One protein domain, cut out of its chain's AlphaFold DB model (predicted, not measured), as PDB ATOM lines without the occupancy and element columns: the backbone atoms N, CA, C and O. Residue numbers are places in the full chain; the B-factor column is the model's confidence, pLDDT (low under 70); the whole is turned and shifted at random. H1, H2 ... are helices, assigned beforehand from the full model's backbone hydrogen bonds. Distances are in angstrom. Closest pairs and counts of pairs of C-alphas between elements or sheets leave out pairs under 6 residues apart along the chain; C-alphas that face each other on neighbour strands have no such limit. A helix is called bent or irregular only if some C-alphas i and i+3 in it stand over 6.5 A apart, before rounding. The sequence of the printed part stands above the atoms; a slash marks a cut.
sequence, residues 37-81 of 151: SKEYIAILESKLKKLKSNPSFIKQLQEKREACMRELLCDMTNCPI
ATOM      1  N   SER A  37     173.639 128.391 254.695       85.62
ATOM      2  CA  SER A  37     175.100 128.298 254.533       85.62
ATOM      3  C   SER A  37     175.537 128.502 253.079       85.62
ATOM      4  O   SER A  37     176.516 129.192 252.801       85.62
ATOM      5  N   LYS A  38     174.777 127.944 252.130       85.81
ATOM      6  CA  LYS A  38     175.048 128.045 250.691       85.81
ATOM      7  C   LYS A  38     174.849 129.465 250.183       85.81
ATOM      8  O   LYS A  38     175.637 129.937 249.368       85.81
ATOM      9  N   GLU A  39     173.814 130.143 250.667       88.75
ATOM     10  CA  GLU A  39     173.536 131.531 250.310       88.75
ATOM     11  C   GLU A  39     174.600 132.458 250.901       88.75
ATOM     12  O   GLU A  39     175.177 133.284 250.192       88.75
ATOM     13  N   TYR A  40     174.951 132.249 252.169       90.81
ATOM     14  CA  TYR A  40     176.008 132.985 252.842       90.81
ATOM     15  C   TYR A  40     177.368 132.819 252.144       90.81
ATOM     16  O   TYR A  40     178.047 133.812 251.859       90.81
ATOM     17  N   ILE A  41     177.746 131.587 251.778       92.25
ATOM     18  CA  ILE A  41     178.968 131.311 251.008       92.25
ATOM     19  C   ILE A  41     178.906 131.977 249.630       92.25
ATOM     20  O   ILE A  41     179.871 132.633 249.234       92.25
ATOM     21  N   ALA A  42     177.779 131.908 248.920       91.56
ATOM     22  CA  ALA A  42     177.630 132.570 247.623       91.56
ATOM     23  C   ALA A  42     177.796 134.098 247.729       91.56
ATOM     24  O   ALA A  42     178.452 134.726 246.888       91.56
ATOM     25  N   ILE A  43     177.264 134.714 248.790       93.75
ATOM     26  CA  ILE A  43     177.456 136.139 249.075       93.75
ATOM     27  C   ILE A  43     178.939 136.436 249.321       93.75
ATOM     28  O   ILE A  43     179.466 137.394 248.746       93.75
ATOM     29  N   LEU A  44     179.629 135.626 250.124       92.38
ATOM     30  CA  LEU A  44     181.060 135.781 250.392       92.38
ATOM     31  C   LEU A  44     181.896 135.657 249.118       92.38
ATOM     32  O   LEU A  44     182.722 136.526 248.840       92.38
ATOM     33  N   GLU A  45     181.643 134.641 248.299       92.06
ATOM     34  CA  GLU A  45     182.317 134.458 247.016       92.06
ATOM     35  C   GLU A  45     182.070 135.634 246.071       92.06
ATOM     36  O   GLU A  45     182.990 136.086 245.387       92.06
ATOM     37  N   SER A  46     180.850 136.181 246.049       91.06
ATOM     38  CA  SER A  46     180.528 137.354 245.232       91.06
ATOM     39  C   SER A  46     181.303 138.597 245.686       91.06
ATOM     40  O   SER A  46     181.852 139.325 244.856       91.06
ATOM     41  N   LYS A  47     181.411 138.822 247.002       91.75
ATOM     42  CA  LYS A  47     182.190 139.921 247.589       91.75
ATOM     43  C   LYS A  47     183.678 139.739 247.306       91.75
ATOM     44  O   LYS A  47     184.345 140.689 246.908       91.75
ATOM     45  N   LEU A  48     184.176 138.512 247.421       88.94
ATOM     46  CA  LEU A  48     185.562 138.160 247.138       88.94
ATOM     47  C   LEU A  48     185.898 138.354 245.653       88.94
ATOM     48  O   LEU A  48     186.942 138.921 245.338       88.94
ATOM     49  N   LYS A  49     185.005 137.968 244.733       88.94
ATOM     50  CA  LYS A  49     185.158 138.244 243.295       88.94
ATOM     51  C   LYS A  49     185.202 139.743 243.011       88.94
ATOM     52  O   LYS A  49     186.077 140.179 242.273       88.94
ATOM     53  N   LYS A  50     184.325 140.544 243.631       87.00
ATOM     54  CA  LYS A  50     184.347 142.015 243.505       87.00
ATOM     55  C   LYS A  50     185.659 142.612 244.013       87.00
ATOM     56  O   LYS A  50     186.222 143.485 243.362       87.00
ATOM     57  N   LEU A  51     186.166 142.107 245.137       84.88
ATOM     58  CA  LEU A  51     187.422 142.561 245.727       84.88
ATOM     59  C   LEU A  51     188.629 142.208 244.850       84.88
ATOM     60  O   LEU A  51     189.482 143.056 244.608       84.88
ATOM     61  N   LYS A  52     188.669 140.981 244.313       83.19
ATOM     62  CA  LYS A  52     189.721 140.526 243.390       83.19
ATOM     63  C   LYS A  52     189.657 141.210 242.026       83.19
ATOM     64  O   LYS A  52     190.687 141.432 241.403       83.19
ATOM     65  N   SER A  53     188.456 141.545 241.562       85.25
ATOM     66  CA  SER A  53     188.247 142.249 240.295       85.25
ATOM     67  C   SER A  53     188.630 143.726 240.366       85.25
ATOM     68  O   SER A  53     188.708 144.357 239.316       85.25
ATOM     69  N   ASN A  54     188.836 144.294 241.559       86.88
ATOM     70  CA  ASN A  54     189.276 145.671 241.710       86.88
ATOM     71  C   ASN A  54     190.816 145.729 241.783       86.88
ATOM     72  O   ASN A  54     191.389 145.526 242.859       86.88
ATOM     73  N   PRO A  55     191.516 146.035 240.671       82.50
ATOM     74  CA  PRO A  55     192.976 146.051 240.649       82.50
ATOM     75  C   PRO A  55     193.567 147.157 241.532       82.50
ATOM     76  O   PRO A  55     194.721 147.053 241.935       82.50
ATOM     77  N   SER A  56     192.804 148.212 241.848       86.81
ATOM     78  CA  SER A  56     193.266 149.306 242.707       86.81
ATOM     79  C   SER A  56     193.432 148.851 244.156       86.81
ATOM     80  O   SER A  56     194.450 149.154 244.767       86.81
ATOM     81  N   PHE A  57     192.497 148.053 244.678       85.38
ATOM     82  CA  PHE A  57     192.567 147.550 246.052       85.38
ATOM     83  C   PHE A  57     193.737 146.577 246.259       85.38
ATOM     84  O   PHE A  57     194.446 146.655 247.258       85.38
ATOM     85  N   ILE A  58     193.990 145.697 245.284       88.81
ATOM     86  CA  ILE A  58     195.142 144.781 245.322       88.81
ATOM     87  C   ILE A  58     196.454 145.572 245.306       88.81
ATOM     88  O   ILE A  58     197.343 145.289 246.106       88.81
ATOM     89  N   LYS A  59     196.555 146.590 244.443       89.31
ATOM     90  CA  LYS A  59     197.723 147.479 244.396       89.31
ATOM     91  C   LYS A  59     197.928 148.221 245.716       89.31
ATOM     92  O   LYS A  59     199.043 148.234 246.213       89.31
ATOM     93  N   GLN A  60     196.865 148.753 246.322       91.00
ATOM     94  CA  GLN A  60     196.934 149.407 247.635       91.00
ATOM     95  C   GLN A  60     197.399 148.449 248.738       91.00
ATOM     96  O   GLN A  60     198.197 148.834 249.586       91.00
ATOM     97  N   LEU A  61     196.935 147.195 248.731       89.62
ATOM     98  CA  LEU A  61     197.403 146.166 249.667       89.62
ATOM     99  C   LEU A  61     198.887 145.843 249.476       89.62
ATOM    100  O   LEU A  61     199.614 145.722 250.460       89.62
ATOM    101  N   GLN A  62     199.340 145.709 248.228       89.88
ATOM    102  CA  GLN A  62     200.753 145.486 247.919       89.88
ATOM    103  C   GLN A  62     201.606 146.678 248.352       89.88
ATOM    104  O   GLN A  62     202.587 146.491 249.062       89.88
ATOM    105  N   GLU A  63     201.180 147.895 248.028       92.12
ATOM    106  CA  GLU A  63     201.858 149.130 248.419       92.12
ATOM    107  C   GLU A  63     201.932 149.281 249.942       92.12
ATOM    108  O   GLU A  63     202.980 149.635 250.472       92.12
ATOM    109  N   LYS A  64     200.858 148.952 250.670       93.75
ATOM    110  CA  LYS A  64     200.838 148.958 252.141       93.75
ATOM    111  C   LYS A  64     201.747 147.889 252.734       93.75
ATOM    112  O   LYS A  64     202.446 148.173 253.701       93.75
ATOM    113  N   ARG A  65     201.771 146.683 252.159       92.75
ATOM    114  CA  ARG A  65     202.703 145.619 252.559       92.75
ATOM    115  C   ARG A  65     204.149 146.059 252.351       92.75
ATOM    116  O   ARG A  65     204.972 145.858 253.234       92.75
ATOM    117  N   GLU A  66     204.456 146.648 251.201       90.56
ATOM    118  CA  GLU A  66     205.789 147.166 250.892       90.56
ATOM    119  C   GLU A  66     206.158 148.362 251.767       90.56
ATOM    120  O   GLU A  66     207.303 148.463 252.179       90.56
ATOM    121  N   ALA A  67     205.210 149.248 252.079       89.31
ATOM    122  CA  ALA A  67     205.425 150.371 252.985       89.31
ATOM    123  C   ALA A  67     205.717 149.894 254.408       89.31
ATOM    124  O   ALA A  67     206.711 150.320 254.974       89.31
ATOM    125  N   CYS A  68     204.928 148.955 254.928       88.06
ATOM    126  CA  CYS A  68     205.160 148.326 256.227       88.06
ATOM    127  C   CYS A  68     206.500 147.576 256.258       88.06
ATOM    128  O   CYS A  68     207.262 147.699 257.206       88.06
ATOM    129  N   MET A  69     206.843 146.845 255.192       86.19
ATOM    130  CA  MET A  69     208.151 146.197 255.077       86.19
ATOM    131  C   MET A  69     209.286 147.223 255.053       86.19
ATOM    132  O   MET A  69     210.291 147.032 255.725       86.19
ATOM    133  N   ARG A  70     209.132 148.311 254.292       85.94
ATOM    134  CA  ARG A  70     210.095 149.412 254.264       85.94
ATOM    135  C   ARG A  70     210.220 150.070 255.626       85.94
ATOM    136  O   ARG A  70     211.339 150.352 255.992       85.94
ATOM    137  N   GLU A  71     209.133 150.271 256.358       83.31
ATOM    138  CA  GLU A  71     209.121 150.813 257.720       83.31
ATOM    139  C   GLU A  71     209.840 149.874 258.692       83.31
ATOM    140  O   GLU A  71     210.812 150.284 259.295       83.31
ATOM    141  N   LEU A  72     209.505 148.582 258.726       81.44
ATOM    142  CA  LEU A  72     210.197 147.584 259.558       81.44
ATOM    143  C   LEU A  72     211.699 147.479 259.248       81.44
ATOM    144  O   LEU A  72     212.513 147.302 260.150       81.44
ATOM    145  N   LEU A  73     212.076 147.552 257.969       80.50
ATOM    146  CA  LEU A  73     213.475 147.500 257.543       80.50
ATOM    147  C   LEU A  73     214.190 148.849 257.703       80.50
ATOM    148  O   LEU A  73     215.391 148.853 257.951       80.50
ATOM    149  N   CYS A  74     213.497 149.980 257.557       67.62
ATOM    150  CA  CYS A  74     214.038 151.323 257.774       67.62
ATOM    151  C   CYS A  74     214.133 151.659 259.255       67.62
ATOM    152  O   CYS A  74     215.120 152.253 259.630       67.62
ATOM    153  N   ASP A  75     213.231 151.229 260.122       59.44
ATOM    154  CA  ASP A  75     213.429 151.336 261.571       59.44
ATOM    155  C   ASP A  75     214.638 150.490 262.013       59.44
ATOM    156  O   ASP A  75     215.346 150.849 262.948       59.44
ATOM    157  N   MET A  76     214.955 149.421 261.270       55.47
ATOM    158  CA  MET A  76     216.187 148.640 261.441       55.47
ATOM    159  C   MET A  76     217.439 149.266 260.786       55.47
ATOM    160  O   MET A  76     218.546 148.849 261.113       55.47
ATOM    161  N   THR A  77     217.311 150.218 259.848       54.81
ATOM    162  CA  THR A  77     218.453 150.741 259.043       54.81
ATOM    163  C   THR A  77     218.615 152.268 259.020       54.81
ATOM    164  O   THR A  77     219.670 152.758 258.636       54.81
ATOM    165  N   ASN A  78     217.615 153.017 259.470       48.22
ATOM    166  CA  ASN A  78     217.519 154.471 259.584       48.22
ATOM    167  C   ASN A  78     217.093 154.840 261.011       48.22
ATOM    168  O   ASN A  78     216.216 155.680 261.213       48.22
ATOM    169  N   CYS A  79     217.757 154.269 262.015       46.12
ATOM    170  CA  CYS A  79     218.011 155.122 263.161       46.12
ATOM    171  C   CYS A  79     218.920 156.243 262.635       46.12
ATOM    172  O   CYS A  79     219.951 155.922 262.031       46.12
ATOM    173  N   PRO A  80     218.551 157.533 262.755       47.44
ATOM    174  CA  PRO A  80     219.521 158.592 262.603       47.44
ATOM    175  C   PRO A  80     220.668 158.212 263.517       47.44
ATOM    176  O   PRO A  80     220.513 158.048 264.722       47.44
ATOM    177  N   ILE A  81     221.800 157.982 262.883       45.94
ATOM    178  CA  ILE A  81     223.097 157.789 263.487       45.94
ATOM    179  C   ILE A  81     223.450 159.159 264.109       45.94
ATOM    180  O   ILE A  81     224.343 159.864 263.662       45.94
TER     181      ILE A  81
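This is residues 37 to 81 of the 151 residues of the protein "uncharacterized protein LOC108738863" of Agrilus planipennis (UniProt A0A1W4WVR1). Two helices follow each other in the chain and meet near their ends at one corner, making a thin, wide-open V with H1 as one arm and the longer H2 as the other. Past the far end of H2, residues 76 to 81 lead on as a loose tail, and nothing folds back over either arm. The printed part has 45 residues with two named helices, H1 then H2, and no named strand; its class is all helix. The whole is extended: the radius of gyration of the C-alphas is 17.5 A, and the C-alphas span 58 by 22 by 7 A along their three main axes.

Find C-alpha 37 at (175.100, 128.298, 254.533); there H1 begins, residues 37 to 53, and it runs 23.9 A to C-alpha 53 at (188.247, 142.249, 240.295). Pass Asn 54 and you reach H2, residues 55 to 75, which measures 29.7 A from its first to its last C-alpha and ends at C-alpha 75, at (213.429, 151.336, 261.571).

Look at Asn 54, the one residue of the tight link from H1 to H2. The two helices are close but not clearly touching, with 2 pairs of C-alphas within 8 A. Their closest C-alphas are those of Lys 52 and Ile 58, 7.2 A apart. Their lines are about perpendicular, at 74 degrees, and their centres are 25.4 A apart. In H1 and H2 every backbone O i to N i+4 pair is within hydrogen-bond range, and neither helix is bent.

Compare Lys 38 with Ile 81: their C-alphas are the two farthest apart, at 57.9 A. Residues 37 to 81 stand free, with no C-alpha 8 or more apart along the chain within 10 A. The printed part has no cut. In the B-factor column the mean pLDDT of the printed part is 82.1, and residues 74 to 81, of which 74 and 75 belong to H2, are under 70.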